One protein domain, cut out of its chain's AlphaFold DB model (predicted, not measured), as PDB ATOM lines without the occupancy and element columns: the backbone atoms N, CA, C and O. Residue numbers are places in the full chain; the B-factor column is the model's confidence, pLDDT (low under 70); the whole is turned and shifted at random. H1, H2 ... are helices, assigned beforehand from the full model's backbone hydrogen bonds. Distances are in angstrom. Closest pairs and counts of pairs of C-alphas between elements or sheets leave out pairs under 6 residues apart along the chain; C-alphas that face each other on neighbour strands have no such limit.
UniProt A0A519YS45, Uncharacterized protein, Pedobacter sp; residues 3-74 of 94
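What this domain is: This is residues 3 to 74 of the 94 residues of an uncharacterized protein of Pedobacter sp (UniProt A0A519YS45). Two helices make an open V, the longer H1 as one arm and H2 as the other, and at its narrow end a wide loop, residues 32 to 51, joins them as the chain folds back. The printed part has 72 residues, with two named helices in the order H1, H2, and no named strand; the class is all helix. The whole is extended, with a radius of gyration of the C-alphas of 19.1 A, and flat, spanning 58 by 34 by 18 A.

How they stand to each other: H1, residues 3 to 31, is the longest helix, and H2, residues 52 to 72, is apart from it. Residues 3 to 26, 28 to 48 and 59 to 74 stand free. O i to N i+4 pairs are within hydrogen-bond range in 22 of 25 cases in H1 and 16 of 17 in H2.

Where its parts are: H1 is 42.6 A long, from C-alpha 3 at (484.588, 169.192, 326.507) to C-alpha 31. H2 is 31.0 A long and ends at C-alpha 72, (476.716, 201.446, 341.393).

The domain as a whole: The C-alphas farthest apart, of His 3 and Asn 41, are 59.9 A apart. The printed part has no cut, and the link from H1 to H2 is long. Mean pLDDT of the printed part is 73.8, with residues 3 to 7, 23 to 25, 27 to 46 and 72 to 74 under 70.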
ATOM      1  N   HIS A   3     483.809 169.976 325.530       52.97
ATOM      2  CA  HIS A   3     484.588 169.192 326.507       52.97
ATOM      3  C   HIS A   3     485.873 169.892 326.977       52.97
ATOM      4  O   HIS A   3     486.481 169.480 327.964       52.97
ATOM      5  N   LEU A   4     486.285 170.964 326.288       57.66
ATOM      6  CA  LEU A   4     487.427 171.776 326.709       57.66
ATOM      7  C   LEU A   4     487.047 172.645 327.911       57.66
ATOM      8  O   LEU A   4     487.757 172.638 328.908       57.66
ATOM      9  N   THR A   5     485.889 173.306 327.873       60.62
ATOM     10  CA  THR A   5     485.448 174.239 328.924       60.62
ATOM     11  C   THR A   5     485.232 173.562 330.281       60.62
ATOM     12  O   THR A   5     485.661 174.103 331.291       60.62
ATOM     13  N   SER A   6     484.679 172.341 330.316       60.06
ATOM     14  CA  SER A   6     484.503 171.571 331.564       60.06
ATOM     15  C   SER A   6     485.814 171.054 332.158       60.06
ATOM     16  O   SER A   6     485.878 170.674 333.324       60.06
ATOM     17  N   THR A   7     486.850 170.959 331.329       68.81
ATOM     18  CA  THR A   7     488.178 170.510 331.741       68.81
ATOM     19  C   THR A   7     488.954 171.692 332.323       68.81
ATOM     20  O   THR A   7     489.519 171.568 333.405       68.81
ATOM     21  N   VAL A   8     488.877 172.871 331.687       78.06
ATOM     22  CA  VAL A   8     489.454 174.119 332.223       78.06
ATOM     23  C   VAL A   8     488.815 174.508 333.558       78.06
ATOM     24  O   VAL A   8     489.523 174.912 334.470       78.06
ATOM     25  N   GLU A   9     487.502 174.322 333.709       76.12
ATOM     26  CA  GLU A   9     486.790 174.581 334.965       76.12
ATOM     27  C   GLU A   9     487.338 173.736 336.127       76.12
ATOM     28  O   GLU A   9     487.647 174.262 337.195       76.12
ATOM     29  N   LYS A  10     487.553 172.434 335.910       77.25
ATOM     30  CA  LYS A  10     488.134 171.543 336.927       77.25
ATOM     31  C   LYS A  10     489.565 171.944 337.278       77.25
ATOM     32  O   LYS A  10     489.903 171.997 338.457       77.25
ATOM     33  N   TYR A  11     490.381 172.275 336.275       83.06
ATOM     34  CA  TYR A  11     491.749 172.735 336.511       83.06
ATOM     35  C   TYR A  11     491.796 174.076 337.253       83.06
ATOM     36  O   TYR A  11     492.624 174.250 338.147       83.06
ATOM     37  N   PHE A  12     490.869 174.990 336.957       83.62
ATOM     38  CA  PHE A  12     490.738 176.266 337.654       83.62
ATOM     39  C   PHE A  12     490.475 176.061 339.148       83.62
ATOM     40  O   PHE A  12     491.197 176.616 339.974       83.62
ATOM     41  N   TYR A  13     489.525 175.191 339.506       84.81
ATOM     42  CA  TYR A  13     489.265 174.875 340.912       84.81
ATOM     43  C   TYR A  13     490.450 174.181 341.594       84.81
ATOM     44  O   TYR A  13     490.727 174.480 342.753       84.81
ATOM     45  N   THR A  14     491.193 173.309 340.900       84.75
ATOM     46  CA  THR A  14     492.382 172.671 341.495       84.75
ATOM     47  C   THR A  14     493.531 173.649 341.728       84.75
ATOM     48  O   THR A  14     494.177 173.581 342.769       84.75
ATOM     49  N   VAL A  15     493.769 174.583 340.803       86.00
ATOM     50  CA  VAL A  15     494.815 175.607 340.951       86.00
ATOM     51  C   VAL A  15     494.434 176.601 342.043       86.00
ATOM     52  O   VAL A  15     495.284 176.980 342.845       86.00
ATOM     53  N   LEU A  16     493.151 176.965 342.126       85.81
ATOM     54  CA  LEU A  16     492.619 177.804 343.193       85.81
ATOM     55  C   LEU A  16     492.755 177.116 344.561       85.81
ATOM     56  O   LEU A  16     493.298 177.697 345.488       85.81
ATOM     57  N   ALA A  17     492.339 175.856 344.697       82.69
ATOM     58  CA  ALA A  17     492.489 175.118 345.955       82.69
ATOM     59  C   ALA A  17     493.964 174.971 346.374       82.69
ATOM     60  O   ALA A  17     494.291 175.091 347.554       82.69
ATOM     61  N   PHE A  18     494.863 174.762 345.407       83.69
ATOM     62  CA  PHE A  18     496.295 174.667 345.666       83.69
ATOM     63  C   PHE A  18     496.912 176.012 346.078       83.69
ATOM     64  O   PHE A  18     497.761 176.028 346.964       83.69
ATOM     65  N   SER A  19     496.462 177.142 345.518       81.19
ATOM     66  CA  SER A  19     496.952 178.468 345.926       81.19
ATOM     67  C   SER A  19     496.543 178.834 347.355       81.19
ATOM     68  O   SER A  19     497.320 179.456 348.078       81.19
ATOM     69  N   PHE A  20     495.362 178.400 347.803       78.00
ATOM     70  CA  PHE A  20     494.972 178.530 349.208       78.00
ATOM     71  C   PHE A  20     495.797 177.616 350.125       78.00
ATOM     72  O   PHE A  20     496.138 178.026 351.232       78.00
ATOM     73  N   LEU A  21     496.164 176.415 349.667       77.94
ATOM     74  CA  LEU A  21     496.994 175.483 350.437       77.94
ATOM     75  C   LEU A  21     498.447 175.965 350.584       77.94
ATOM     76  O   LEU A  21     499.035 175.825 351.653       77.94
ATOM     77  N   THR A  22     499.038 176.557 349.543       76.19
ATOM     78  CA  THR A  22     500.387 177.138 349.647       76.19
ATOM     79  C   THR A  22     500.397 178.381 350.534       76.19
ATOM     80  O   THR A  22     501.352 178.582 351.284       76.19
ATOM     81  N   LEU A  23     499.322 179.176 350.523       69.31
ATOM     82  CA  LEU A  23     499.175 180.335 351.404       69.31
ATOM     83  C   LEU A  23     499.084 179.932 352.886       69.31
ATOM     84  O   LEU A  23     499.696 180.580 353.734       69.31
ATOM     85  N   THR A  24     498.373 178.848 353.214       68.94
ATOM     86  CA  THR A  24     498.310 178.338 354.596       68.94
ATOM     87  C   THR A  24     499.597 177.634 355.023       68.94
ATOM     88  O   THR A  24     499.986 177.764 356.182       68.94
ATOM     89  N   ALA A  25     500.297 176.953 354.111       69.88
ATOM     90  CA  ALA A  25     501.601 176.349 354.395       69.88
ATOM     91  C   ALA A  25     502.668 177.409 354.729       69.88
ATOM     92  O   ALA A  25     503.398 177.261 355.706       69.88
ATOM     93  N   VAL A  26     502.697 178.526 353.989       70.12
ATOM     94  CA  VAL A  26     503.577 179.671 354.294       70.12
ATOM     95  C   VAL A  26     503.201 180.335 355.629       70.12
ATOM     96  O   VAL A  26     504.079 180.807 356.347       70.12
ATOM     97  N   ALA A  27     501.922 180.318 356.017       64.62
ATOM     98  CA  ALA A  27     501.487 180.808 357.326       64.62
ATOM     99  C   ALA A  27     501.856 179.862 358.493       64.62
ATOM    100  O   ALA A  27     502.070 180.324 359.616       64.62
ATOM    101  N   GLN A  28     501.946 178.548 358.256       59.12
ATOM    102  CA  GLN A  28     502.306 177.574 359.292       59.12
ATOM    103  C   GLN A  28     503.790 177.604 359.658       59.12
ATOM    104  O   GLN A  28     504.094 177.495 360.842       59.12
ATOM    105  N   GLU A  29     504.694 177.856 358.708       57.69
ATOM    106  CA  GLU A  29     506.120 178.061 359.018       57.69
ATOM    107  C   GLU A  29     506.315 179.242 359.995       57.69
ATOM    108  O   GLU A  29     507.128 179.181 360.914       57.69
ATOM    109  N   ALA A  30     505.479 180.283 359.886       56.72
ATOM    110  CA  ALA A  30     505.460 181.400 360.833       56.72
ATOM    111  C   ALA A  30     504.788 181.062 362.184       56.72
ATOM    112  O   ALA A  30     505.062 181.711 363.192       56.72
ATOM    113  N   THR A  31     503.919 180.045 362.231       53.25
ATOM    114  CA  THR A  31     503.143 179.681 363.434       53.25
ATOM    115  C   THR A  31     503.901 178.726 364.358       53.25
ATOM    116  O   THR A  31     503.667 178.743 365.565       53.25
ATOM    117  N   THR A  32     504.869 177.950 363.859       50.62
ATOM    118  CA  THR A  32     505.682 177.052 364.709       50.62
ATOM    119  C   THR A  32     506.556 177.805 365.728       50.62
ATOM    120  O   THR A  32     507.065 177.198 366.665       50.62
ATOM    121  N   SER A  33     506.678 179.135 365.605       51.16
ATOM    122  CA  SER A  33     507.324 180.006 366.601       51.16
ATOM    123  C   SER A  33     506.365 180.587 367.652       51.16
ATOM    124  O   SER A  33     506.793 181.356 368.511       51.16
ATOM    125  N   ALA A  34     505.083 180.208 367.654       51.78
ATOM    126  CA  ALA A  34     504.124 180.606 368.684       51.78
ATOM    127  C   ALA A  34     504.295 179.773 369.971       51.78
ATOM    128  O   ALA A  34     503.368 179.123 370.450       51.78
ATOM    129  N   THR A  35     505.497 179.802 370.551       47.31
ATOM    130  CA  THR A  35     505.657 179.542 371.983       47.31
ATOM    131  C   THR A  35     505.368 180.850 372.709       47.31
ATOM    132  O   THR A  35     506.095 181.828 372.583       47.31
ATOM    133  N   THR A  36     504.265 180.861 373.447       60.31
ATOM    134  CA  THR A  36     503.861 181.865 374.431       60.31
ATOM    135  C   THR A  36     505.052 182.485 375.172       60.31
ATOM    136  O   THR A  36     505.611 181.834 376.048       60.31
ATOM    137  N   THR A  37     505.425 183.739 374.892       45.97
ATOM    138  CA  THR A  37     506.093 184.643 375.854       45.97
ATOM    139  C   THR A  37     505.891 186.104 375.432       45.97
ATOM    140  O   THR A  37     506.505 186.603 374.500       45.97
ATOM    141  N   THR A  38     504.974 186.766 376.135       51.09
ATOM    142  CA  THR A  38     505.192 188.035 376.844       51.09
ATOM    143  C   THR A  38     506.110 189.087 376.200       51.09
ATOM    144  O   THR A  38     507.327 188.996 376.279       51.09
ATOM    145  N   SER A  39     505.481 190.173 375.734       55.00
ATOM    146  CA  SER A  39     505.942 191.567 375.845       55.00
ATOM    147  C   SER A  39     507.443 191.824 375.643       55.00
ATOM    148  O   SER A  39     508.160 192.113 376.600       55.00
ATOM    149  N   THR A  40     507.906 191.858 374.397       47.16
ATOM    150  CA  THR A  40     509.148 192.555 374.047       47.16
ATOM    151  C   THR A  40     508.813 193.922 373.459       47.16
ATOM    152  O   THR A  40     508.502 194.071 372.282       47.16
ATOM    153  N   ASN A  41     508.881 194.943 374.320       54.31
ATOM    154  CA  ASN A  41     509.135 196.325 373.913       54.31
ATOM    155  C   ASN A  41     510.538 196.372 373.290       54.31
ATOM    156  O   ASN A  41     511.503 196.752 373.953       54.31
ATOM    157  N   THR A  42     510.668 195.944 372.042       52.62
ATOM    158  CA  THR A  42     511.851 196.247 371.246       52.62
ATOM    159  C   THR A  42     511.437 197.332 370.275       52.62
ATOM    160  O   THR A  42     510.510 197.150 369.490       52.62
ATOM    161  N   THR A  43     512.095 198.483 370.373       58.62
ATOM    162  CA  THR A  43     512.022 199.592 369.419       58.62
ATOM    163  C   THR A  43     512.612 199.139 368.080       58.62
ATOM    164  O   THR A  43     513.667 199.599 367.659       58.62
ATOM    165  N   GLU A  44     511.967 198.179 367.433       57.94
ATOM    166  CA  GLU A  44     512.180 197.871 366.033       57.94
ATOM    167  C   GLU A  44     511.120 198.640 365.269       57.94
ATOM    168  O   GLU A  44     509.970 198.736 365.698       57.94
ATOM    169  N   THR A  45     511.519 199.260 364.168       63.75
ATOM    170  CA  THR A  45     510.620 199.924 363.234       63.75
ATOM    171  C   THR A  45     509.586 198.903 362.755       63.75
ATOM    172  O   THR A  45     509.818 198.224 361.760       63.75
ATOM    173  N   SER A  46     508.478 198.744 363.491       67.38
ATOM    174  CA  SER A  46     507.416 197.807 363.139       67.38
ATOM    175  C   SER A  46     506.893 198.224 361.775       67.38
ATOM    176  O   SER A  46     506.298 199.295 361.603       67.38
ATOM    177  N   THR A  47     507.185 197.411 360.765       78.81
ATOM    178  CA  THR A  47     506.619 197.573 359.437       78.81
ATOM    179  C   THR A  47     505.132 197.278 359.535       78.81
ATOM    180  O   THR A  47     504.699 196.138 359.488       78.81
ATOM    181  N   TRP A  48     504.333 198.331 359.665       81.19
ATOM    182  CA  TRP A  48     502.887 198.256 359.882       81.19
ATOM    183  C   TRP A  48     502.147 197.322 358.904       81.19
ATOM    184  O   TRP A  48     501.172 196.690 359.282       81.19
ATOM    185  N   TYR A  49     502.619 197.171 357.664       81.19
ATOM    186  CA  TYR A  49     502.006 196.298 356.654       81.19
ATOM    187  C   TYR A  49     502.357 194.806 356.795       81.19
ATOM    188  O   TYR A  49     501.758 193.983 356.103       81.19
ATOM    189  N   THR A  50     503.329 194.432 357.633       81.69
ATOM    190  CA  THR A  50     503.671 193.017 357.878       81.69
ATOM    191  C   THR A  50     502.790 192.385 358.945       81.69
ATOM    192  O   THR A  50     502.782 191.167 359.089       81.69
ATOM    193  N   GLU A  51     502.032 193.190 359.690       82.88
ATOM    194  CA  GLU A  51     501.136 192.678 360.716       82.88
ATOM    195  C   GLU A  51     499.939 191.952 360.076       82.88
ATOM    196  O   GLU A  51     499.230 192.494 359.223       82.88
ATOM    197  N   THR A  52     499.686 190.711 360.507       79.38
ATOM    198  CA  THR A  52     498.655 189.825 359.936       79.38
ATOM    199  C   THR A  52     497.258 190.459 359.931       79.38
ATOM    200  O   THR A  52     496.472 190.220 359.015       79.38
ATOM    201  N   TRP A  53     496.940 191.313 360.913       85.31
ATOM    202  CA  TRP A  53     495.635 191.980 360.995       85.31
ATOM    203  C   TRP A  53     495.403 192.995 359.865       85.31
ATOM    204  O   TRP A  53     494.260 193.159 359.434       85.31
ATOM    205  N   VAL A  54     496.457 193.634 359.338       89.06
ATOM    206  CA  VAL A  54     496.335 194.645 358.272       89.06
ATOM    207  C   VAL A  54     495.817 194.020 356.983       89.06
ATOM    208  O   VAL A  54     494.975 194.606 356.306       89.06
ATOM    209  N   TRP A  55     496.238 192.796 356.676       89.31
ATOM    210  CA  TRP A  55     495.766 192.053 355.507       89.31
ATOM    211  C   TRP A  55     494.301 191.628 355.648       89.31
ATOM    212  O   TRP A  55     493.543 191.694 354.680       89.31
ATOM    213  N   VAL A  56     493.877 191.260 356.863       88.31
ATOM    214  CA  VAL A  56     492.475 190.926 357.158       88.31
ATOM    215  C   VAL A  56     491.577 192.149 356.957       88.31
ATOM    216  O   VAL A  56     490.567 192.066 356.257       88.31
ATOM    217  N   VAL A  57     491.964 193.306 357.507       93.88
ATOM    218  CA  VAL A  57     491.210 194.559 357.336       93.88
ATOM    219  C   VAL A  57     491.242 195.027 355.878       93.88
ATOM    220  O   VAL A  57     490.205 195.408 355.334       93.88
ATOM    221  N   GLY A  58     492.396 194.935 355.211       92.69
ATOM    222  CA  GLY A  58     492.548 195.270 353.795       92.69
ATOM    223  C   GLY A  58     491.621 194.453 352.893       92.69
ATOM    224  O   GLY A  58     490.971 195.014 352.011       92.69
ATOM    225  N   ALA A  59     491.477 193.150 353.158       92.31
ATOM    226  CA  ALA A  59     490.541 192.290 352.438       92.31
ATOM    227  C   ALA A  59     489.074 192.686 352.685       92.31
ATOM    228  O   ALA A  59     488.299 192.767 351.731       92.31
ATOM    229  N   MET A  60     488.691 192.992 353.932       94.25
ATOM    230  CA  MET A  60     487.330 193.450 354.249       94.25
ATOM    231  C   MET A  60     486.976 194.738 353.500       94.25
ATOM    232  O   MET A  60     485.928 194.815 352.856       94.25
ATOM    233  N   VAL A  61     487.867 195.732 353.534       95.94
ATOM    234  CA  VAL A  61     487.666 197.003 352.826       95.94
ATOM    235  C   VAL A  61     487.640 196.786 351.311       95.94
ATOM    236  O   VAL A  61     486.758 197.316 350.634       95.94
ATOM    237  N   GLY A  62     488.545 195.963 350.772       94.38
ATOM    238  CA  GLY A  62     488.577 195.624 349.349       94.38
ATOM    239  C   GLY A  62     487.268 195.000 348.854       94.38
ATOM    240  O   GLY A  62     486.753 195.391 347.806       94.38
ATOM    241  N   ILE A  63     486.673 194.092 349.634       93.75
ATOM    242  CA  ILE A  63     485.380 193.472 349.311       93.75
ATOM    243  C   ILE A  63     484.245 194.503 349.335       93.75
ATOM    244  O   ILE A  63     483.418 194.519 348.423       93.75
ATOM    245  N   LEU A  64     484.205 195.390 350.334       93.81
ATOM    246  CA  LEU A  64     483.184 196.441 350.401       93.81
ATOM    247  C   LEU A  64     483.247 197.376 349.186       93.81
ATOM    248  O   LEU A  64     482.205 197.717 348.626       93.81
ATOM    249  N   LEU A  65     484.453 197.739 348.740       93.50
ATOM    250  CA  LEU A  65     484.649 198.559 347.541       93.50
ATOM    251  C   LEU A  65     484.214 197.835 346.262       93.50
ATOM    252  O   LEU A  65     483.557 198.440 345.417       93.50
ATOM    253  N   LEU A  66     484.513 196.539 346.137       92.62
ATOM    254  CA  LEU A  66     484.037 195.720 345.017       92.62
ATOM    255  C   LEU A  66     482.505 195.676 344.969       92.62
ATOM    256  O   LEU A  66     481.911 195.915 343.917       92.62
ATOM    257  N   ILE A  67     481.858 195.427 346.111       92.31
ATOM    258  CA  ILE A  67     480.394 195.401 346.214       92.31
ATOM    259  C   ILE A  67     479.805 196.768 345.855       92.31
ATOM    260  O   ILE A  67     478.831 196.833 345.104       92.31
ATOM    261  N   ALA A  68     480.389 197.856 346.360       91.12
ATOM    262  CA  ALA A  68     479.933 199.212 346.074       91.12
ATOM    263  C   ALA A  68     480.048 199.554 344.579       91.12
ATOM    264  O   ALA A  68     479.102 200.088 343.995       91.12
ATOM    265  N   LEU A  69     481.165 199.187 343.942       89.19
ATOM    266  CA  LEU A  69     481.393 199.419 342.516       89.19
ATOM    267  C   LEU A  69     480.398 198.642 341.646       89.19
ATOM    268  O   LEU A  69     479.764 199.222 340.765       89.19
ATOM    269  N   ILE A  70     480.208 197.350 341.929       89.94
ATOM    270  CA  ILE A  70     479.247 196.506 341.204       89.94
ATOM    271  C   ILE A  70     477.820 197.036 341.405       89.94
ATOM    272  O   ILE A  70     477.051 197.136 340.448       89.94
ATOM    273  N   ARG A  71     477.464 197.434 342.633       79.62
ATOM    274  CA  ARG A  71     476.133 197.970 342.950       79.62
ATOM    275  C   ARG A  71     475.858 199.303 342.249       79.62
ATOM    276  O   ARG A  71     474.719 199.543 341.853       79.62
ATOM    277  N   SER A  72     476.873 200.149 342.061       69.00
ATOM    278  CA  SER A  72     476.716 201.446 341.393       69.00
ATOM    279  C   SER A  72     476.306 201.318 339.920       69.00
ATOM    280  O   SER A  72     475.656 202.222 339.399       69.00
ATOM    281  N   GLY A  73     476.637 200.209 339.249       64.00
ATOM    282  CA  GLY A  73     476.297 199.992 337.838       64.00
ATOM    283  C   GLY A  73     474.826 199.641 337.576       64.00
ATOM    284  O   GLY A  73     474.352 199.805 336.455       64.00
ATOM    285  N   THR A  74     474.079 199.174 338.582       61.25
ATOM    286  CA  THR A  74     472.692 198.695 338.399       61.25
ATOM    287  C   THR A  74     471.639 199.795 338.549       61.25
ATOM    288  O   THR A  74     470.514 199.633 338.084       61.25
TER     289      THR A  74